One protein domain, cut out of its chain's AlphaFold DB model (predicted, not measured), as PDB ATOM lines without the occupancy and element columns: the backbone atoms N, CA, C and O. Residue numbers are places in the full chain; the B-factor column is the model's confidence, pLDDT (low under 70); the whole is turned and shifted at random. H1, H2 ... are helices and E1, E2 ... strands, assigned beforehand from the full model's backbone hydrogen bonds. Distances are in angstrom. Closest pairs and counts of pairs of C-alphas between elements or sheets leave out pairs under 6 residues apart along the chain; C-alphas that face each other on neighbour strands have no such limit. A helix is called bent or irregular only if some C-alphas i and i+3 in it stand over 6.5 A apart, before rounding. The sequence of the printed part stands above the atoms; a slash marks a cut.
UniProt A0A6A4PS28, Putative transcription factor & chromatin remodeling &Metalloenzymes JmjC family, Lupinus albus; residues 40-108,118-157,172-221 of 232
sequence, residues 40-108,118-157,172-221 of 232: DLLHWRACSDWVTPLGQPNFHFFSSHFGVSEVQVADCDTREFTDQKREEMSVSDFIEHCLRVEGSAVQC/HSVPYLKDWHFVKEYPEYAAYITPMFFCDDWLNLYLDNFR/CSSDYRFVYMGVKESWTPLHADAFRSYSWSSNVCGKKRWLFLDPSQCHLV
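What this domain is: This is residues 40 to 108, 118 to 157 and 172 to 221 of the 232 residues of the protein "Putative transcription factor & chromatin remodeling &Metalloenzymes JmjC family" of Lupinus albus (UniProt A0A6A4PS28). A strongly twisted sheet of four strands, with the long helix H3 over one of its faces, makes the middle of this domain; H2 and H4 lie at the end of the sheet where E1 and E4 begin, with H1 near H2. A long stretch without named elements, residues 183 to 214, loops widely beyond edge strand E4 and leads to the small helix H6, which sticks out with residues 214 to 220, while H5 lies far out at another corner. The printed part has 159 residues, with six named helices and four named strands in the order H1 H2 E1 E2 H3 E3 H4 H5 E4 H6; the sheet's order is E2 E1 E3 E4, antiparallel throughout. The class is mixed, helices and strands, with under half of the residues, 78 of 159, in named elements. The whole is compact, with a radius of gyration of the C-alphas of 16.8 A, and spans 47 by 43 by 30 A.

How they stand to each other: Begin at the hairpin of E1, residues 70 to 80, and E2, residues 83 to 90, where N 73 and O 87 are 2.9 A apart, within hydrogen-bond range. E1 bends by 106 degrees at residue 77. On its other side comes E3, residues 121 to 126, antiparallel at 130 degrees; look for N 74 and O 122, within hydrogen-bond range at 2.8 A. The edge strand E4, residues 179 to 182, is antiparallel to E3 at 179 degrees, and N 181 and O 123 are within hydrogen-bond range at 2.9 A. H3, residues 91 to 107, is on one face of this sheet, and the two make two layers, a helix layer on a sheet layer. Its height over the sheet is 10.9 A, and it runs along the strands, at 26 degrees to E3 on the local plane. It lies over E3 and E4, and only just not over E1, on which 2 of its C-alphas fall. The closest C-alphas of H3 and E3 are those of Cys 98 and Pro 121, 6.7 A apart. H2, residues 59 to 66, touches H3 at residues 91 to 95 alone, at a shallow tilt of 9 degrees, opposite ways; Ser 63 and Ser 92 have the closest C-alphas, 4.9 A apart. H1, residues 45 to 49, is close to H2 but not clearly touching, the closest C-alphas being those of Asp 49 and Phe 61, 7.0 A apart. H4, residues 128 to 131, is only just not on the sheet, with 4 pairs of C-alphas within 10 A. H5, residues 148 to 155, and H6, residues 215 to 221, are not on the sheet and touch no helix. In H1 and H2 every O i to N i+4 pair is within hydrogen-bond range, in H3 11 of 13, in H5 3 of 4 and in H6 0 of 3, where 3 of 4 O i to N i+3 pairs are; H4 is too short for an i+4 pair.

Where its parts are: Find C-alpha 45, where H1 begins, at (236.469, 136.301, 179.993). E1 is 20.9 A long and E2 21.3 A. H3 runs 24.8 A from C-alpha 91 at (225.787, 130.508, 193.973). E3 measures 13.7 A and E4 10.3 A. H6 is irregular, with C-alphas 216 and 219 7.7 A apart, and ends at C-alpha 221, (212.760, 106.807, 172.995).

The domain as a whole: The C-alphas of Cys 108 and Phe 156, 51.2 A apart, are the two farthest apart. Residues 109 to 117 and 158 to 171 are not printed; C-alphas 108 and 118 are 11.8 A apart across the first cut, and 157 and 172 are 8.7 A apart across the second. The links H4 to H5 and E4 to H6 are long. The model's mean pLDDT over the printed part is 89.3; residues 104 to 108, 118, 157 and 172 to 173 are under 70.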
ATOM      1  N   ASP A  40     238.333 132.122 171.870       82.31
ATOM      2  CA  ASP A  40     239.452 133.061 171.926       82.31
ATOM      3  C   ASP A  40     239.707 133.540 173.360       82.31
ATOM      4  O   ASP A  40     238.909 134.279 173.939       82.31
ATOM      5  N   LEU A  41     240.858 133.154 173.915       76.19
ATOM      6  CA  LEU A  41     241.282 133.505 175.272       76.19
ATOM      7  C   LEU A  41     241.406 135.018 175.508       76.19
ATOM      8  O   LEU A  41     241.338 135.445 176.655       76.19
ATOM      9  N   LEU A  42     241.598 135.829 174.460       78.50
ATOM     10  CA  LEU A  42     241.690 137.286 174.599       78.50
ATOM     11  C   LEU A  42     240.322 137.953 174.766       78.50
ATOM     12  O   LEU A  42     240.236 139.030 175.353       78.50
ATOM     13  N   HIS A  43     239.264 137.330 174.249       84.25
ATOM     14  CA  HIS A  43     237.929 137.926 174.184       84.25
ATOM     15  C   HIS A  43     236.894 137.200 175.050       84.25
ATOM     16  O   HIS A  43     235.830 137.749 175.323       84.25
ATOM     17  N   TRP A  44     237.184 135.975 175.487       93.81
ATOM     18  CA  TRP A  44     236.296 135.182 176.328       93.81
ATOM     19  C   TRP A  44     236.755 135.249 177.779       93.81
ATOM     20  O   TRP A  44     237.578 134.439 178.211       93.81
ATOM     21  N   ARG A  45     236.182 136.180 178.553       95.25
ATOM     22  CA  ARG A  45     236.469 136.301 179.993       95.25
ATOM     23  C   ARG A  45     236.161 135.022 180.761       95.25
ATOM     24  O   ARG A  45     236.862 134.687 181.706       95.25
ATOM     25  N   ALA A  46     235.175 134.250 180.305       95.94
ATOM     26  CA  ALA A  46     234.896 132.931 180.852       95.94
ATOM     27  C   ALA A  46     236.134 132.016 180.834       95.94
ATOM     28  O   ALA A  46     236.394 131.295 181.791       95.94
ATOM     29  N   CYS A  47     236.943 132.064 179.776       93.88
ATOM     30  CA  CYS A  47     238.135 131.227 179.665       93.88
ATOM     31  C   CYS A  47     239.290 131.686 180.570       93.88
ATOM     32  O   CYS A  47     240.165 130.871 180.862       93.88
ATOM     33  N   SER A  48     239.313 132.953 180.998       92.38
ATOM     34  CA  SER A  48     240.340 133.491 181.898       92.38
ATOM     35  C   SER A  48     239.924 133.429 183.363       92.38
ATOM     36  O   SER A  48     240.696 132.986 184.207       92.38
ATOM     37  N   ASP A  49     238.709 133.867 183.670       95.88
ATOM     38  CA  ASP A  49     238.291 134.126 185.043       95.88
ATOM     39  C   ASP A  49     237.667 132.882 185.678       95.88
ATOM     40  O   ASP A  49     237.858 132.628 186.868       95.88
ATOM     41  N   TRP A  50     236.936 132.078 184.893       96.81
ATOM     42  CA  TRP A  50     236.194 130.917 185.404       96.81
ATOM     43  C   TRP A  50     237.074 129.681 185.579       96.81
ATOM     44  O   TRP A  50     236.608 128.664 186.096       96.81
ATOM     45  N   VAL A  51     238.339 129.750 185.159       95.69
ATOM     46  CA  VAL A  51     239.282 128.634 185.193       95.69
ATOM     47  C   VAL A  51     240.532 129.040 185.960       95.69
ATOM     48  O   VAL A  51     241.150 130.067 185.704       95.69
ATOM     49  N   THR A  52     240.926 128.214 186.918       95.31
ATOM     50  CA  THR A  52     242.185 128.385 187.650       95.31
ATOM     51  C   THR A  52     243.390 128.040 186.764       95.31
ATOM     52  O   THR A  52     243.256 127.272 185.809       95.31
ATOM     53  N   PRO A  53     244.617 128.473 187.118       92.94
ATOM     54  CA  PRO A  53     245.834 128.061 186.405       92.94
ATOM     55  C   PRO A  53     246.062 126.539 186.345       92.94
ATOM     56  O   PRO A  53     246.815 126.059 185.503       92.94
ATOM     57  N   LEU A  54     245.411 125.771 187.229       92.69
ATOM     58  CA  LEU A  54     245.450 124.305 187.262       92.69
ATOM     59  C   LEU A  54     244.375 123.646 186.375       92.69
ATOM     60  O   LEU A  54     244.234 122.423 186.383       92.69
ATOM     61  N   GLY A  55     243.592 124.435 185.633       91.19
ATOM     62  CA  GLY A  55     242.530 123.935 184.761       91.19
ATOM     63  C   GLY A  55     241.275 123.460 185.500       91.19
ATOM     64  O   GLY A  55     240.489 122.718 184.917       91.19
ATOM     65  N   GLN A  56     241.101 123.849 186.767       93.38
ATOM     66  CA  GLN A  56     239.904 123.567 187.577       93.38
ATOM     67  C   GLN A  56     238.941 124.762 187.579       93.38
ATOM     68  O   GLN A  56     239.416 125.886 187.382       93.38
ATOM     69  N   PRO A  57     237.637 124.563 187.846       95.00
ATOM     70  CA  PRO A  57     236.693 125.664 187.998       95.00
ATOM     71  C   PRO A  57     237.157 126.648 189.077       95.00
ATOM     72  O   PRO A  57     237.600 126.250 190.154       95.00
ATOM     73  N   ASN A  58     237.071 127.946 188.798       97.06
ATOM     74  CA  ASN A  58     237.484 128.988 189.733       97.06
ATOM     75  C   ASN A  58     236.355 129.344 190.708       97.06
ATOM     76  O   ASN A  58     235.786 130.433 190.665       97.06
ATOM     77  N   PHE A  59     236.023 128.412 191.601       95.81
ATOM     78  CA  PHE A  59     234.949 128.586 192.583       95.81
ATOM     79  C   PHE A  59     235.115 129.825 193.469       95.81
ATOM     80  O   PHE A  59     234.134 130.485 193.801       95.81
ATOM     81  N   HIS A  60     236.350 130.198 193.810       95.75
ATOM     82  CA  HIS A  60     236.591 131.418 194.578       95.75
ATOM     83  C   HIS A  60     236.142 132.675 193.816       95.75
ATOM     84  O   HIS A  60     235.514 133.554 194.407       95.75
ATOM     85  N   PHE A  61     236.414 132.745 192.508       97.69
ATOM     86  CA  PHE A  61     235.980 133.862 191.671       97.69
ATOM     87  C   PHE A  61     234.455 133.953 191.600       97.69
ATOM     88  O   PHE A  61     233.918 135.030 191.854       97.69
ATOM     89  N   PHE A  62     233.770 132.832 191.338       97.62
ATOM     90  CA  PHE A  62     232.306 132.800 191.291       97.62
ATOM     91  C   PHE A  62     231.676 133.222 192.619       97.62
ATOM     92  O   PHE A  62     230.843 134.119 192.625       97.62
ATOM     93  N   SER A  63     232.121 132.654 193.743       96.31
ATOM     94  CA  SER A  63     231.578 133.005 195.062       96.31
ATOM     95  C   SER A  63     231.817 134.482 195.414       96.31
ATOM     96  O   SER A  63     230.962 135.128 196.008       96.31
ATOM     97  N   SER A  64     232.947 135.058 194.984       97.31
ATOM     98  CA  SER A  64     233.275 136.462 195.280       97.31
ATOM     99  C   SER A  64     232.524 137.481 194.414       97.31
ATOM    100  O   SER A  64     232.279 138.590 194.882       97.31
ATOM    101  N   HIS A  65     232.191 137.148 193.162       97.69
ATOM    102  CA  HIS A  65     231.602 138.102 192.205       97.69
ATOM    103  C   HIS A  65     230.111 137.874 191.955       97.69
ATOM    104  O   HIS A  65     229.390 138.831 191.689       97.69
ATOM    105  N   PHE A  66     229.658 136.624 192.047       97.81
ATOM    106  CA  PHE A  66     228.305 136.192 191.688       97.81
ATOM    107  C   PHE A  66     227.644 135.387 192.811       97.81
ATOM    108  O   PHE A  66     226.633 134.738 192.592       97.81
ATOM    109  N   GLY A  67     228.221 135.393 194.019       96.75
ATOM    110  CA  GLY A  67     227.784 134.546 195.130       96.75
ATOM    111  C   GLY A  67     226.334 134.756 195.565       96.75
ATOM    112  O   GLY A  67     225.698 133.812 196.019       96.75
ATOM    113  N   VAL A  68     225.816 135.974 195.384       96.31
ATOM    114  CA  VAL A  68     224.444 136.367 195.744       96.31
ATOM    115  C   VAL A  68     223.394 135.986 194.699       96.31
ATOM    116  O   VAL A  68     222.212 136.147 194.976       96.31
ATOM    117  N   SER A  69     223.796 135.535 193.505       96.44
ATOM    118  CA  SER A  69     222.848 135.110 192.472       96.44
ATOM    119  C   SER A  69     222.075 133.889 192.937       96.44
ATOM    120  O   SER A  69     222.682 132.893 193.338       96.44
ATOM    121  N   GLU A  70     220.753 133.946 192.825       95.75
ATOM    122  CA  GLU A  70     219.880 132.798 193.059       95.75
ATOM    123  C   GLU A  70     219.832 131.928 191.800       95.75
ATOM    124  O   GLU A  70     219.556 132.404 190.694       95.75
ATOM    125  N   VAL A  71     220.140 130.641 191.957       95.06
ATOM    126  CA  VAL A  71     220.288 129.690 190.852       95.06
ATOM    127  C   VAL A  71     219.525 128.400 191.111       95.06
ATOM    128  O   VAL A  71     219.287 127.997 192.246       95.06
ATOM    129  N   GLN A  72     219.170 127.720 190.021       94.12
ATOM    130  CA  GLN A  72     218.501 126.426 190.060       94.12
ATOM    131  C   GLN A  72     219.539 125.300 190.027       94.12
ATOM    132  O   GLN A  72     220.315 125.155 189.075       94.12
ATOM    133  N   VAL A  73     219.546 124.478 191.074       94.50
ATOM    134  CA  VAL A  73     220.478 123.363 191.243       94.50
ATOM    135  C   VAL A  73     219.704 122.057 191.252       94.50
ATOM    136  O   VAL A  73     218.819 121.839 192.073       94.50
ATOM    137  N   ALA A  74     220.046 121.172 190.322       92.69
ATOM    138  CA  ALA A  74     219.515 119.824 190.267       92.69
ATOM    139  C   ALA A  74     220.315 118.884 191.176       92.69
ATOM    140  O   ALA A  74     221.547 118.853 191.115       92.69
ATOM    141  N   ASP A  75     219.608 118.073 191.954       91.56
ATOM    142  CA  ASP A  75     220.152 116.892 192.620       91.56
ATOM    143  C   ASP A  75     220.146 115.726 191.619       91.56
ATOM    144  O   ASP A  75     219.094 115.212 191.228       91.56
ATOM    145  N   CYS A  76     221.334 115.322 191.165       88.38
ATOM    146  CA  CYS A  76     221.468 114.286 190.143       88.38
ATOM    147  C   CYS A  76     221.140 112.865 190.629       88.38
ATOM    148  O   CYS A  76     220.995 111.979 189.774       88.38
ATOM    149  N   ASP A  77     221.011 112.649 191.939       86.06
ATOM    150  CA  ASP A  77     220.699 111.353 192.552       86.06
ATOM    151  C   ASP A  77     219.204 111.209 192.867       86.06
ATOM    152  O   ASP A  77     218.667 110.094 192.890       86.06
ATOM    153  N   THR A  78     218.495 112.332 193.008       82.00
ATOM    154  CA  THR A  78     217.052 112.350 193.259       82.00
ATOM    155  C   THR A  78     216.256 112.604 191.982       82.00
ATOM    156  O   THR A  78     216.208 113.704 191.431       82.00
ATOM    157  N   ARG A  79     215.546 111.571 191.519       81.06
ATOM    158  CA  ARG A  79     214.635 111.674 190.372       81.06
ATOM    159  C   ARG A  79     213.301 112.315 190.763       81.06
ATOM    160  O   ARG A  79     212.623 111.828 191.665       81.06
ATOM    161  N   GLU A  80     212.860 113.294 189.979       75.50
ATOM    162  CA  GLU A  80     211.541 113.919 190.070       75.50
ATOM    163  C   GLU A  80     210.827 113.833 188.707       75.50
ATOM    164  O   GLU A  80     211.190 114.474 187.723       75.50
ATOM    165  N   PHE A  81     209.812 112.967 188.615       79.25
ATOM    166  CA  PHE A  81     209.124 112.616 187.360       79.25
ATOM    167  C   PHE A  81     210.065 112.128 186.239       79.25
ATOM    168  O   PHE A  81     210.566 110.998 186.283       79.25
ATOM    169  N   THR A  82     210.240 112.920 185.181       72.31
ATOM    170  CA  THR A  82     211.117 112.632 184.037       72.31
ATOM    171  C   THR A  82     212.466 113.332 184.136       72.31
ATOM    172  O   THR A  82     213.325 113.045 183.309       72.31
ATOM    173  N   ASP A  83     212.657 114.203 185.128       79.50
ATOM    174  CA  ASP A  83     213.877 114.979 185.339       79.50
ATOM    175  C   ASP A  83     214.439 114.736 186.758       79.50
ATOM    176  O   ASP A  83     214.090 113.763 187.438       79.50
ATOM    177  N   GLN A  84     215.373 115.580 187.172       87.12
ATOM    178  CA  GLN A  84     215.990 115.623 188.491       87.12
ATOM    179  C   GLN A  84     215.273 116.635 189.388       87.12
ATOM    180  O   GLN A  84     214.793 117.659 188.899       87.12
ATOM    181  N   LYS A  85     215.229 116.359 190.697       88.19
ATOM    182  CA  LYS A  85     214.712 117.306 191.693       88.19
ATOM    183  C   LYS A  85     215.554 118.582 191.656       88.19
ATOM    184  O   LYS A  85     216.781 118.496 191.629       88.19
ATOM    185  N   ARG A  86     214.902 119.746 191.665       89.75
ATOM    186  CA  ARG A  86     215.571 121.054 191.643       89.75
ATOM    187  C   ARG A  86     215.326 121.821 192.931       89.75
ATOM    188  O   ARG A  86     214.234 121.777 193.492       89.75
ATOM    189  N   GLU A  87     216.351 122.530 193.372       91.38
ATOM    190  CA  GLU A  87     216.307 123.430 194.515       91.38
ATOM    191  C   GLU A  87     216.897 124.779 194.108       91.38
ATOM    192  O   GLU A  87     217.867 124.846 193.349       91.38
ATOM    193  N   GLU A  88     216.285 125.854 194.598       93.44
ATOM    194  CA  GLU A  88     216.827 127.202 194.465       93.44
ATOM    195  C   GLU A  88     217.798 127.463 195.614       93.44
ATOM    196  O   GLU A  88     217.494 127.154 196.771       93.44
ATOM    197  N   MET A  89     218.974 127.987 195.291       95.31
ATOM    198  CA  MET A  89     219.970 128.400 196.275       95.31
ATOM    199  C   MET A  89     220.900 129.457 195.691       95.31
ATOM    200  O   MET A  89     221.039 129.570 194.470       95.31
ATOM    201  N   SER A  90     221.619 130.157 196.564       97.69
ATOM    202  CA  SER A  90     222.653 131.090 196.134       97.69
ATOM    203  C   SER A  90     223.837 130.361 195.480       97.69
ATOM    204  O   SER A  90     224.174 129.220 195.822       97.69
ATOM    205  N   VAL A  91     224.540 131.030 194.564       97.88
ATOM    206  CA  VAL A  91     225.787 130.508 193.973       97.88
ATOM    207  C   VAL A  91     226.831 130.205 195.049       97.88
ATOM    208  O   VAL A  91     227.570 129.225 194.928       97.88
ATOM    209  N   SER A  92     226.905 131.012 196.111       97.69
ATOM    210  CA  SER A  92     227.808 130.748 197.235       97.69
ATOM    211  C   SER A  92     227.482 129.428 197.939       97.69
ATOM    212  O   SER A  92     228.404 128.641 198.175       97.69
ATOM    213  N   ASP A  93     226.204 129.148 198.209       96.88
ATOM    214  CA  ASP A  93     225.772 127.899 198.850       96.88
ATOM    215  C   ASP A  93     226.006 126.688 197.939       96.88
ATOM    216  O   ASP A  93     226.521 125.654 198.382       96.88
ATOM    217  N   PHE A  94     225.715 126.830 196.641       96.62
ATOM    218  CA  PHE A  94     225.997 125.806 195.634       96.62
ATOM    219  C   PHE A  94     227.489 125.445 195.585       96.62
ATOM    220  O   PHE A  94     227.858 124.266 195.559       96.62
ATOM    221  N   ILE A  95     228.369 126.449 195.604       96.69
ATOM    222  CA  ILE A  95     229.821 126.243 195.596       96.69
ATOM    223  C   ILE A  95     230.284 125.555 196.879       96.69
ATOM    224  O   ILE A  95     231.101 124.633 196.821       96.69
ATOM    225  N   GLU A  96     229.762 125.966 198.034       94.75
ATOM    226  CA  GLU A  96     230.074 125.309 199.301       94.75
ATOM    227  C   GLU A  96     229.661 123.829 199.266       94.75
ATOM    228  O   GLU A  96     230.415 122.949 199.693       94.75
ATOM    229  N   HIS A  97     228.499 123.532 198.679       93.06
ATOM    230  CA  HIS A  97     228.032 122.165 198.492       93.06
ATOM    231  C   HIS A  97     228.947 121.352 197.565       93.06
ATOM    232  O   HIS A  97     229.328 120.237 197.932       93.06
ATOM    233  N   CYS A  98     229.385 121.920 196.435       93.38
ATOM    234  CA  CYS A  98     230.366 121.292 195.541       93.38
ATOM    235  C   CYS A  98     231.662 120.925 196.282       93.38
ATOM    236  O   CYS A  98     232.128 119.788 196.196       93.38
ATOM    237  N   LEU A  99     232.209 121.861 197.066       92.31
ATOM    238  CA  LEU A  99     233.441 121.657 197.829       92.31
ATOM    239  C   LEU A  99     233.297 120.549 198.887       92.31
ATOM    240  O   LEU A  99     234.229 119.766 199.088       92.31
ATOM    241  N   ARG A 100     232.131 120.438 199.541       90.31
ATOM    242  CA  ARG A 100     231.841 119.344 200.487       90.31
ATOM    243  C   ARG A 100     231.819 117.978 199.798       90.31
ATOM    244  O   ARG A 100     232.383 117.022 200.336       90.31
ATOM    245  N   VAL A 101     231.201 117.878 198.620       86.38
ATOM    246  CA  VAL A 101     231.127 116.625 197.845       86.38
ATOM    247  C   VAL A 101     232.519 116.196 197.374       86.38
ATOM    248  O   VAL A 101     232.915 115.044 197.572       86.38
ATOM    249  N   GLU A 102     233.305 117.127 196.829       82.25
ATOM    250  CA  GLU A 102     234.672 116.852 196.372       82.25
ATOM    251  C   GLU A 102     235.614 116.484 197.528       82.25
ATOM    252  O   GLU A 102     236.387 115.531 197.411       82.25
ATOM    253  N   GLY A 103     235.522 117.179 198.666       75.19
ATOM    254  CA  GLY A 103     236.317 116.877 199.860       75.19
ATOM    255  C   GLY A 103     235.996 115.507 200.466       75.19
ATOM    256  O   GLY A 103     236.903 114.782 200.883       75.19
ATOM    257  N   SER A 104     234.720 115.112 200.444       64.31
ATOM    258  CA  SER A 104     234.273 113.803 200.928       64.31
ATOM    259  C   SER A 104     234.816 112.667 200.059       64.31
ATOM    260  O   SER A 104     235.326 111.683 200.588       64.31
ATOM    261  N   ALA A 105     234.818 112.820 198.728       58.41
ATOM    262  CA  ALA A 105     235.356 111.817 197.803       58.41
ATOM    263  C   ALA A 105     236.849 111.492 198.038       58.41
ATOM    264  O   ALA A 105     237.296 110.388 197.721       58.41
ATOM    265  N   VAL A 106     237.620 112.419 198.622       56.31
ATOM    266  CA  VAL A 106     239.030 112.204 198.995       56.31
ATOM    267  C   VAL A 106     239.167 111.409 200.305       56.31
ATOM    268  O   VAL A 106     240.128 110.654 200.459       56.31
ATOM    269  N   GLN A 107     238.209 111.526 201.231       50.19
ATOM    270  CA  GLN A 107     238.222 110.835 202.529       50.19
ATOM    271  C   GLN A 107     237.647 109.408 202.477       50.19
ATOM    272  O   GLN A 107     238.115 108.547 203.219       50.19
ATOM    273  N   CYS A 108     236.724 109.107 201.556       46.44
ATOM    274  CA  CYS A 108     236.063 107.794 201.440       46.44
ATOM    275  C   CYS A 108     236.976 106.611 201.047       46.44
ATOM    276  O   CYS A 108     236.504 105.478 200.976       46.44
ATOM    277  N   HIS A 118     224.695 111.614 199.651       63.16
ATOM    278  CA  HIS A 118     225.486 111.998 198.496       63.16
ATOM    279  C   HIS A 118     224.523 112.520 197.435       63.16
ATOM    280  O   HIS A 118     224.150 111.770 196.548       63.16
ATOM    281  N   SER A 119     224.102 113.776 197.566       83.94
ATOM    282  CA  SER A 119     223.504 114.528 196.462       83.94
ATOM    283  C   SER A 119     224.638 115.047 195.580       83.94
ATOM    284  O   SER A 119     225.571 115.690 196.077       83.94
ATOM    285  N   VAL A 120     224.611 114.723 194.287       91.00
ATOM    286  CA  VAL A 120     225.506 115.285 193.267       91.00
ATOM    287  C   VAL A 120     224.876 116.572 192.712       91.00
ATOM    288  O   VAL A 120     223.974 116.496 191.868       91.00
ATOM    289  N   PRO A 121     225.344 117.764 193.137       93.69
ATOM    290  CA  PRO A 121     224.727 119.014 192.730       93.69
ATOM    291  C   PRO A 121     225.119 119.403 191.309       93.69
ATOM    292  O   PRO A 121     226.279 119.294 190.887       93.69
ATOM    293  N   TYR A 122     224.138 119.916 190.577       95.88
ATOM    294  CA  TYR A 122     224.318 120.392 189.219       95.88
ATOM    295  C   TYR A 122     223.522 121.675 188.979       95.88
ATOM    296  O   TYR A 122     222.316 121.640 188.759       95.88
ATOM    297  N   LEU A 123     224.215 122.811 188.987       96.19
ATOM    298  CA  LEU A 123     223.675 124.099 188.572       96.19
ATOM    299  C   LEU A 123     223.382 124.046 187.068       96.19
ATOM    300  O   LEU A 123     224.291 123.838 186.250       96.19
ATOM    301  N   LYS A 124     222.106 124.216 186.716       91.38
ATOM    302  CA  LYS A 124     221.617 124.215 185.334       91.38
ATOM    303  C   LYS A 124     220.793 125.455 185.054       91.38
ATOM    304  O   LYS A 124     220.243 126.063 185.964       91.38
ATOM    305  N   ASP A 125     220.686 125.776 183.772       91.56
ATOM    306  CA  ASP A 125     219.783 126.805 183.267       91.56
ATOM    307  C   ASP A 125     220.034 128.193 183.892       91.56
ATOM    308  O   ASP A 125     219.133 129.024 183.967       91.56
ATOM    309  N   TRP A 126     221.269 128.480 184.332       95.25
ATOM    310  CA  TRP A 126     221.594 129.795 184.883       95.25
ATOM    311  C   TRP A 126     221.746 130.815 183.762       95.25
ATOM    312  O   TRP A 126     222.678 130.742 182.955       95.25
ATOM    313  N   HIS A 127     220.839 131.782 183.732       94.31
ATOM    314  CA  HIS A 127     220.754 132.842 182.731       94.31
ATOM    315  C   HIS A 127     221.789 133.958 182.947       94.31
ATOM    316  O   HIS A 127     221.480 135.149 183.004       94.31
ATOM    317  N   PHE A 128     223.054 133.556 183.052       95.25
ATOM    318  CA  PHE A 128     224.176 134.415 183.414       95.25
ATOM    319  C   PHE A 128     224.336 135.625 182.485       95.25
ATOM    320  O   PHE A 128     224.659 136.715 182.939       95.25
ATOM    321  N   VAL A 129     224.128 135.454 181.172       93.44
ATOM    322  CA  VAL A 129     224.303 136.548 180.195       93.44
ATOM    323  C   VAL A 129     223.251 137.637 180.391       93.44
ATOM    324  O   VAL A 129     223.555 138.816 180.224       93.44
ATOM    325  N   LYS A 130     222.028 137.248 180.757       90.81
ATOM    326  CA  LYS A 130     220.945 138.179 181.065       90.81
ATOM    327  C   LYS A 130     221.148 138.871 182.410       90.81
ATOM    328  O   LYS A 130     220.835 140.052 182.523       90.81
ATOM    329  N   GLU A 131     221.649 138.145 183.404       93.06
ATOM    330  CA  GLU A 131     221.900 138.678 184.745       93.06
ATOM    331  C   GLU A 131     223.119 139.615 184.788       93.06
ATOM    332  O   GLU A 131     223.078 140.656 185.439       93.06
ATOM    333  N   TYR A 132     224.177 139.286 184.040       94.62
ATOM    334  CA  TYR A 132     225.439 140.031 183.991       94.62
ATOM    335  C   TYR A 132     225.836 140.420 182.556       94.62
ATOM    336  O   TYR A 132     226.888 139.990 182.061       94.62
ATOM    337  N   PRO A 133     225.036 141.251 181.861       92.31
ATOM    338  CA  PRO A 133     225.283 141.582 180.459       92.31
ATOM    339  C   PRO A 133     226.600 142.346 180.256       92.31
ATOM    340  O   PRO A 133     227.288 142.141 179.254       92.31
ATOM    341  N   GLU A 134     227.019 143.172 181.219       94.06
ATOM    342  CA  GLU A 134     228.267 143.942 181.151       94.06
ATOM    343  C   GLU A 134     229.520 143.084 181.356       94.06
ATOM    344  O   GLU A 134     230.618 143.498 180.969       94.06
ATOM    345  N   TYR A 135     229.386 141.893 181.953       95.38
ATOM    346  CA  TYR A 135     230.527 141.003 182.163       95.38
ATOM    347  C   TYR A 135     231.097 140.507 180.829       95.38
ATOM    348  O   TYR A 135     232.310 140.332 180.716       95.38
ATOM    349  N   ALA A 136     230.241 140.330 179.814       93.06
ATOM    350  CA  ALA A 136     230.617 139.838 178.489       93.06
ATOM    351  C   ALA A 136     231.460 138.548 178.573       93.06
ATOM    352  O   ALA A 136     232.631 138.508 178.192       93.06
ATOM    353  N   ALA A 137     230.851 137.480 179.108       95.19
ATOM    354  CA  ALA A 137     231.524 136.200 179.359       95.19
ATOM    355  C   ALA A 137     232.183 135.604 178.104       95.19
ATOM    356  O   ALA A 137     233.254 134.996 178.181       95.19
ATOM    357  N   TYR A 138     231.538 135.786 176.953       95.25
ATOM    358  CA  TYR A 138     231.992 135.327 175.650       95.25
ATOM    359  C   TYR A 138     231.486 136.270 174.552       95.25
ATOM    360  O   TYR A 138     230.584 137.081 174.771       95.25
ATOM    361  N   ILE A 139     232.043 136.119 173.352       93.12
ATOM    362  CA  ILE A 139     231.505 136.711 172.122       93.12
ATOM    363  C   ILE A 139     230.918 135.582 171.287       93.12
ATOM    364  O   ILE A 139     231.597 134.576 171.066       93.12
ATOM    365  N   THR A 140     229.676 135.740 170.825       93.19
ATOM    366  CA  THR A 140     229.005 134.743 169.982       93.19
ATOM    367  C   THR A 140     229.826 134.490 168.711       93.19
ATOM    368  O   THR A 140     230.054 135.424 167.938       93.19
ATOM    369  N   PRO A 141     230.290 133.248 168.470       93.12
ATOM    370  CA  PRO A 141     230.989 132.908 167.236       93.12
ATOM    371  C   PRO A 141     230.123 133.153 165.999       93.12
ATOM    372  O   PRO A 141     228.917 132.921 166.024       93.12
ATOM    373  N   MET A 142     230.755 133.524 164.880       92.38
ATOM    374  CA  MET A 142     230.052 133.922 163.650       92.38
ATOM    375  C   MET A 142     229.059 132.883 163.106       92.38
ATOM    376  O   MET A 142     228.108 133.244 162.422       92.38
ATOM    377  N   PHE A 143     229.272 131.597 163.398       94.56
ATOM    378  CA  PHE A 143     228.381 130.511 162.983       94.56
ATOM    379  C   PHE A 143     227.016 130.542 163.673       94.56
ATOM    380  O   PHE A 143     226.082 129.920 163.182       94.56
ATOM    381  N   PHE A 144     226.908 131.246 164.800       93.50
ATOM    382  CA  PHE A 144     225.750 131.212 165.689       93.50
ATOM    383  C   PHE A 144     225.105 132.593 165.870       93.50
ATOM    384  O   PHE A 144     224.273 132.766 166.752       93.50
ATOM    385  N   CYS A 145     225.489 133.587 165.061       91.44
ATOM    386  CA  CYS A 145     224.954 134.948 165.164       91.44
ATOM    387  C   CYS A 145     223.513 135.090 164.648       91.44
ATOM    388  O   CYS A 145     222.843 136.053 165.015       91.44
ATOM    389  N   ASP A 146     223.023 134.151 163.832       90.56
ATOM    390  CA  ASP A 146     221.633 134.125 163.351       90.56
ATOM    391  C   ASP A 146     220.671 133.590 164.432       90.56
ATOM    392  O   ASP A 146     219.917 132.639 164.228       90.56
ATOM    393  N   ASP A 147     220.717 134.198 165.616       90.19
ATOM    394  CA  ASP A 147     219.969 133.784 166.800       90.19
ATOM    395  C   ASP A 147     218.640 134.537 166.897       90.19
ATOM    396  O   ASP A 147     218.506 135.546 167.587       90.19
ATOM    397  N   TRP A 148     217.634 134.064 166.162       88.25
ATOM    398  CA  TRP A 148     216.333 134.736 166.116       88.25
ATOM    399  C   TRP A 148     215.585 134.701 167.452       88.25
ATOM    400  O   TRP A 148     214.797 135.608 167.722       88.25
ATOM    401  N   LEU A 149     215.826 133.678 168.284       88.06
ATOM    402  CA  LEU A 149     215.180 133.552 169.590       88.06
ATOM    403  C   LEU A 149     215.695 134.635 170.534       88.06
ATOM    404  O   LEU A 149     214.900 135.435 171.023       88.06
ATOM    405  N   ASN A 150     217.011 134.714 170.738       90.12
ATOM    406  CA  ASN A 150     217.569 135.735 171.619       90.12
ATOM    407  C   ASN A 150     217.479 137.132 171.007       90.12
ATOM    408  O   ASN A 150     217.217 138.074 171.742       90.12
ATOM    409  N   LEU A 151     217.552 137.281 169.677       88.81
ATOM    410  CA  LEU A 151     217.272 138.566 169.029       88.81
ATOM    411  C   LEU A 151     215.874 139.079 169.390       88.81
ATOM    412  O   LEU A 151     215.711 140.264 169.671       88.81
ATOM    413  N   TYR A 152     214.857 138.216 169.386       87.50
ATOM    414  CA  TYR A 152     213.521 138.619 169.814       87.50
ATOM    415  C   TYR A 152     213.508 138.977 171.307       87.50
ATOM    416  O   TYR A 152     213.062 140.057 171.681       87.50
ATOM    417  N   LEU A 153     214.036 138.107 172.163       86.94
ATOM    418  CA  LEU A 153     213.964 138.264 173.619       86.94
ATOM    419  C   LEU A 153     214.772 139.452 174.157       86.94
ATOM    420  O   LEU A 153     214.366 140.077 175.136       86.94
ATOM    421  N   ASP A 154     215.876 139.795 173.496       85.81
ATOM    422  CA  ASP A 154     216.704 140.953 173.834       85.81
ATOM    423  C   ASP A 154     215.994 142.276 173.477       85.81
ATOM    424  O   ASP A 154     216.248 143.305 174.101       85.81
ATOM    425  N   ASN A 155     215.076 142.265 172.500       83.31
ATOM    426  CA  ASN A 155     214.370 143.463 172.024       83.31
ATOM    427  C   ASN A 155     212.931 143.590 172.545       83.31
ATOM    428  O   ASN A 155     212.383 144.694 172.587       83.31
ATOM    429  N   PHE A 156     212.301 142.481 172.933       77.06
ATOM    430  CA  PHE A 156     210.902 142.439 173.337       77.06
ATOM    431  C   PHE A 156     210.770 141.830 174.732       77.06
ATOM    432  O   PHE A 156     211.088 140.665 174.962       77.06
ATOM    433  N   ARG A 157     210.223 142.609 175.672       64.62
ATOM    434  CA  ARG A 157     209.744 142.059 176.943       64.62
ATOM    435  C   ARG A 157     208.504 141.224 176.643       64.62
ATOM    436  O   ARG A 157     207.549 141.754 176.075       64.62
ATOM    437  N   CYS A 172     211.246 136.910 185.006       47.97
ATOM    438  CA  CYS A 172     210.952 136.606 183.601       47.97
ATOM    439  C   CYS A 172     212.298 136.358 182.911       47.97
ATOM    440  O   CYS A 172     212.767 137.170 182.114       47.97
ATOM    441  N   SER A 173     212.994 135.298 183.326       54.91
ATOM    442  CA  SER A 173     214.275 134.906 182.758       54.91
ATOM    443  C   SER A 173     214.020 134.202 181.439       54.91
ATOM    444  O   SER A 173     213.398 133.149 181.377       54.91
ATOM    445  N   SER A 174     214.375 134.868 180.355       70.31
ATOM    446  CA  SER A 174     213.817 134.558 179.047       70.31
ATOM    447  C   SER A 174     214.872 134.786 177.985       70.31
ATOM    448  O   SER A 174     214.612 135.469 177.011       70.31
ATOM    449  N   ASP A 175     216.090 134.310 178.211       88.00
ATOM    450  CA  ASP A 175     217.055 134.109 177.136       88.00
ATOM    451  C   ASP A 175     217.441 132.629 177.062       88.00
ATOM    452  O   ASP A 175     217.276 131.873 178.014       88.00
ATOM    453  N   TYR A 176     217.919 132.194 175.904       91.75
ATOM    454  CA  TYR A 176     218.377 130.829 175.651       91.75
ATOM    455  C   TYR A 176     219.904 130.756 175.747       91.75
ATOM    456  O   TYR A 176     220.569 130.196 174.875       91.75
ATOM    457  N   ARG A 177     220.472 131.391 176.780       93.75
ATOM    458  CA  ARG A 177     221.916 131.450 177.042       93.75
ATOM    459  C   ARG A 177     222.160 131.031 178.485       93.75
ATOM    460  O   ARG A 177     221.868 131.775 179.414       93.75
ATOM    461  N   PHE A 178     222.704 129.833 178.659       95.44
ATOM    462  CA  PHE A 178     222.766 129.182 179.962       95.44
ATOM    463  C   PHE A 178     224.198 128.847 180.370       95.44
ATOM    464  O   PHE A 178     224.999 128.377 179.557       95.44
ATOM    465  N   VAL A 179     224.494 129.020 181.655       97.00
ATOM    466  CA  VAL A 179     225.676 128.467 182.311       97.00
ATOM    467  C   VAL A 179     225.286 127.180 183.029       97.00
ATOM    468  O   VAL A 179     224.289 127.115 183.744       97.00
ATOM    469  N   TYR A 180     226.114 126.155 182.838       96.94
ATOM    470  CA  TYR A 180     225.990 124.858 183.490       96.94
ATOM    471  C   TYR A 180     227.260 124.576 184.285       96.94
ATOM    472  O   TYR A 180     228.359 124.576 183.718       96.94
ATOM    473  N   MET A 181     227.124 124.270 185.572       96.88
ATOM    474  CA  MET A 181     228.250 123.990 186.462       96.88
ATOM    475  C   MET A 181     227.907 122.834 187.390       96.88
ATOM    476  O   MET A 181     226.853 122.820 188.006       96.88
ATOM    477  N   GLY A 182     228.792 121.854 187.511       94.38
ATOM    478  CA  GLY A 182     228.556 120.710 188.382       94.38
ATOM    479  C   GLY A 182     229.838 119.952 188.659       94.38
ATOM    480  O   GLY A 182     230.831 120.094 187.936       94.38
ATOM    481  N   VAL A 183     229.796 119.141 189.710       92.50
ATOM    482  CA  VAL A 183     230.891 118.239 190.077       92.50
ATOM    483  C   VAL A 183     230.907 117.003 189.172       92.50
ATOM    484  O   VAL A 183     230.030 116.798 188.322       92.50
ATOM    485  N   LYS A 184     231.931 116.158 189.324       92.31
ATOM    486  CA  LYS A 184     232.025 114.879 188.609       92.31
ATOM    487  C   LYS A 184     230.755 114.036 188.830       92.31
ATOM    488  O   LYS A 184     230.216 114.020 189.925       92.31
ATOM    489  N   GLU A 185     230.333 113.319 187.788       91.94
ATOM    490  CA  GLU A 185     229.096 112.514 187.723       91.94
ATOM    491  C   GLU A 185     227.781 113.311 187.645       91.94
ATOM    492  O   GLU A 185     226.733 112.707 187.424       91.94
ATOM    493  N   SER A 186     227.815 114.649 187.690       93.88
ATOM    494  CA  SER A 186     226.646 115.451 187.303       93.88
ATOM    495  C   SER A 186     226.252 115.188 185.844       93.88
ATOM    496  O   SER A 186     227.105 115.021 184.961       93.88
ATOM    497  N   TRP A 187     224.947 115.122 185.572       94.12
ATOM    498  CA  TRP A 187     224.442 114.732 184.254       94.12
ATOM    499  C   TRP A 187     223.087 115.363 183.923       94.12
ATOM    500  O   TRP A 187     222.310 115.731 184.803       94.12
ATOM    501  N   THR A 188     222.794 115.489 182.628       91.31
ATOM    502  CA  THR A 188     221.459 115.845 182.126       91.31
ATOM    503  C   THR A 188     220.828 114.614 181.482       91.31
ATOM    504  O   THR A 188     221.510 113.946 180.694       91.31
ATOM    505  N   PRO A 189     219.553 114.303 181.782       89.44
ATOM    506  CA  PRO A 189     218.817 113.265 181.074       89.44
ATOM    507  C   PRO A 189     218.783 113.474 179.560       89.44
ATOM    508  O   PRO A 189     218.995 114.577 179.051       89.44
ATOM    509  N   LEU A 190     218.498 112.397 178.826       88.69
ATOM    510  CA  LEU A 190     218.217 112.492 177.396       88.69
ATOM    511  C   LEU A 190     217.050 113.470 177.186       88.69
ATOM    512  O   LEU A 190     216.023 113.341 177.849       88.69
ATOM    513  N   HIS A 191     217.225 114.424 176.278       88.56
ATOM    514  CA  HIS A 191     216.233 115.437 175.924       88.56
ATOM    515  C   HIS A 191     216.409 115.870 174.468       88.56
ATOM    516  O   HIS A 191     217.336 115.438 173.776       88.56
ATOM    517  N   ALA A 192     215.478 116.695 174.005       88.31
ATOM    518  CA  ALA A 192     215.598 117.462 172.778       88.31
ATOM    519  C   ALA A 192     215.358 118.928 173.131       88.31
ATOM    520  O   ALA A 192     214.485 119.213 173.949       88.31
ATOM    521  N   ASP A 193     216.108 119.832 172.510       88.94
ATOM    522  CA  ASP A 193     216.045 121.251 172.849       88.94
ATOM    523  C   ASP A 193     214.655 121.854 172.591       88.94
ATOM    524  O   ASP A 193     213.899 121.430 171.699       88.94
ATOM    525  N   ALA A 194     214.325 122.878 173.382       85.06
ATOM    526  CA  ALA A 194     213.074 123.616 173.276       85.06
ATOM    527  C   ALA A 194     212.857 124.134 171.845       85.06
ATOM    528  O   ALA A 194     213.791 124.486 171.133       85.06
ATOM    529  N   PHE A 195     211.602 124.149 171.386       85.00
ATOM    530  CA  PHE A 195     211.233 124.553 170.017       85.00
ATOM    531  C   PHE A 195     211.926 123.772 168.889       85.00
ATOM    532  O   PHE A 195     211.789 124.151 167.727       85.00
ATOM    533  N   ARG A 196     212.612 122.661 169.203       85.19
ATOM    534  CA  ARG A 196     213.487 121.948 168.261       85.19
ATOM    535  C   ARG A 196     214.552 122.871 167.664       85.19
ATOM    536  O   ARG A 196     214.904 122.724 166.493       85.19
ATOM    537  N   SER A 197     215.013 123.844 168.446       89.94
ATOM    538  CA  SER A 197     216.117 124.705 168.054       89.94
ATOM    539  C   SER A 197     217.401 123.893 167.905       89.94
ATOM    540  O   SER A 197     217.546 122.807 168.466       89.94
ATOM    541  N   TYR A 198     218.355 124.446 167.166       92.31
ATOM    542  CA  TYR A 198     219.743 124.020 167.288       92.31
ATOM    543  C   TYR A 198     220.340 124.612 168.568       92.31
ATOM    544  O   TYR A 198     219.947 125.700 168.989       92.31
ATOM    545  N   SER A 199     221.321 123.928 169.150       93.69
ATOM    546  CA  SER A 199     222.122 124.443 170.259       93.69
ATOM    547  C   SER A 199     223.610 124.328 169.959       93.69
ATOM    548  O   SER A 199     224.062 123.512 169.151       93.69
ATOM    549  N   TRP A 200     224.390 125.171 170.628       95.50
ATOM    550  CA  TRP A 200     225.840 125.069 170.682       95.50
ATOM    551  C   TRP A 200     226.283 125.190 172.142       95.50
ATOM    552  O   TRP A 200     225.678 125.909 172.931       95.50
ATOM    553  N   SER A 201     227.333 124.457 172.517       96.12
ATOM    554  CA  SER A 201     227.864 124.444 173.882       96.12
ATOM    555  C   SER A 201     229.377 124.602 173.851       96.12
ATOM    556  O   SER A 201     230.080 123.804 173.229       96.12
ATOM    557  N   SER A 202     229.897 125.583 174.585       95.81
ATOM    558  CA  SER A 202     231.334 125.770 174.797       95.81
ATOM    559  C   SER A 202     231.779 125.180 176.134       95.81
ATOM    560  O   SER A 202     231.321 125.601 177.195       95.81
ATOM    561  N   ASN A 203     232.704 124.221 176.105       95.75
ATOM    562  CA  ASN A 203     233.235 123.600 177.318       95.75
ATOM    563  C   ASN A 203     234.435 124.397 177.857       95.75
ATOM    564  O   ASN A 203     235.569 124.156 177.449       95.75
ATOM    565  N   VAL A 204     234.175 125.321 178.785       95.75
ATOM    566  CA  VAL A 204     235.191 126.206 179.390       95.75
ATOM    567  C   VAL A 204     236.136 125.459 180.334       95.75
ATOM    568  O   VAL A 204     237.347 125.653 180.282       95.75
ATOM    569  N   CYS A 205     235.606 124.566 181.171       95.50
ATOM    570  CA  CYS A 205     236.382 123.834 182.167       95.50
ATOM    571  C   CYS A 205     235.932 122.370 182.267       95.50
ATOM    572  O   CYS A 205     234.780 122.040 181.986       95.50
ATOM    573  N   GLY A 206     236.843 121.486 182.676       94.44
ATOM    574  CA  GLY A 206     236.553 120.067 182.866       94.44
ATOM    575  C   GLY A 206     236.304 119.308 181.559       94.44
ATOM    576  O   GLY A 206     236.731 119.716 180.477       94.44
ATOM    577  N   LYS A 207     235.644 118.150 181.664       94.88
ATOM    578  CA  LYS A 207     235.332 117.270 180.528       94.88
ATOM    579  C   LYS A 207     233.896 116.770 180.637       94.88
ATOM    580  O   LYS A 207     233.508 116.256 181.681       94.88
ATOM    581  N   LYS A 208     233.147 116.850 179.537       94.88
ATOM    582  CA  LYS A 208     231.787 116.306 179.418       94.88
ATOM    583  C   LYS A 208     231.757 115.150 178.421       94.88
ATOM    584  O   LYS A 208     232.388 115.216 177.365       94.88
ATOM    585  N   ARG A 209     231.011 114.092 178.749       94.56
ATOM    586  CA  ARG A 209     230.705 112.993 177.825       94.56
ATOM    587  C   ARG A 209     229.345 113.254 177.189       94.56
ATOM    588  O   ARG A 209     228.346 113.278 177.897       94.56
ATOM    589  N   TRP A 210     229.325 113.403 175.870       94.12
ATOM    590  CA  TRP A 210     228.107 113.630 175.095       94.12
ATOM    591  C   TRP A 210     227.678 112.355 174.383       94.12
ATOM    592  O   TRP A 210     228.506 111.653 173.802       94.12
ATOM    593  N   LEU A 211     226.381 112.068 174.430       91.75
ATOM    594  CA  LEU A 211     225.755 110.966 173.715       91.75
ATOM    595  C   LEU A 211     224.614 111.549 172.884       91.75
ATOM    596  O   LEU A 211     223.695 112.144 173.438       91.75
ATOM    597  N   PHE A 212     224.679 111.371 171.568       91.31
ATOM    598  CA  PHE A 212     223.630 111.795 170.644       91.31
ATOM    599  C   PHE A 212     222.895 110.565 170.124       91.31
ATOM    600  O   PHE A 212     223.524 109.592 169.697       91.31
ATOM    601  N   LEU A 213     221.564 110.602 170.155       89.88
ATOM    602  CA  LEU A 213     220.752 109.550 169.565       89.88
ATOM    603  C   LEU A 213     220.511 109.856 168.086       89.88
ATOM    604  O   LEU A 213     219.913 110.873 167.745       89.88
ATOM    605  N   ASP A 214     220.952 108.950 167.214       87.19
ATOM    606  CA  ASP A 214     220.690 109.054 165.779       87.19
ATOM    607  C   ASP A 214     219.168 109.070 165.510       87.19
ATOM    608  O   ASP A 214     218.460 108.203 166.039       87.19
ATOM    609  N   PRO A 215     218.644 109.991 164.678       84.00
ATOM    610  CA  PRO A 215     217.218 110.055 164.362       84.00
ATOM    611  C   PRO A 215     216.633 108.745 163.815       84.00
ATOM    612  O   PRO A 215     215.463 108.453 164.058       84.00
ATOM    613  N   SER A 216     217.426 107.900 163.144       86.44
ATOM    614  CA  SER A 216     216.994 106.572 162.681       86.44
ATOM    615  C   SER A 216     216.673 105.617 163.837       86.44
ATOM    616  O   SER A 216     216.056 104.571 163.635       86.44
ATOM    617  N   GLN A 217     217.134 105.935 165.046       89.00
ATOM    618  CA  GLN A 217     216.933 105.171 166.274       89.00
ATOM    619  C   GLN A 217     215.913 105.833 167.211       89.00
ATOM    620  O   GLN A 217     215.767 105.397 168.350       89.00
ATOM    621  N   CYS A 218     215.157 106.835 166.740       85.50
ATOM    622  CA  CYS A 218     214.157 107.536 167.549       85.50
ATOM    623  C   CYS A 218     213.085 106.605 168.134       85.50
ATOM    624  O   CYS A 218     212.561 106.882 169.199       85.50
ATOM    625  N   HIS A 219     212.804 105.457 167.512       85.25
ATOM    626  CA  HIS A 219     211.880 104.453 168.053       85.25
ATOM    627  C   HIS A 219     212.281 103.933 169.450       85.25
ATOM    628  O   HIS A 219     211.432 103.414 170.166       85.25
ATOM    629  N   LEU A 220     213.551 104.081 169.850       85.81
ATOM    630  CA  LEU A 220     214.059 103.671 171.164       85.81
ATOM    631  C   LEU A 220     213.659 104.615 172.304       85.81
ATOM    632  O   LEU A 220     213.833 104.261 173.467       85.81
ATOM    633  N   VAL A 221     213.146 105.805 171.990       84.75
ATOM    634  CA  VAL A 221     212.760 106.807 172.995       84.75
ATOM    635  C   VAL A 221     211.310 106.679 173.457       84.75
ATOM    636  O   VAL A 221     210.866 107.452 174.304       84.75
TER     637      VAL A 221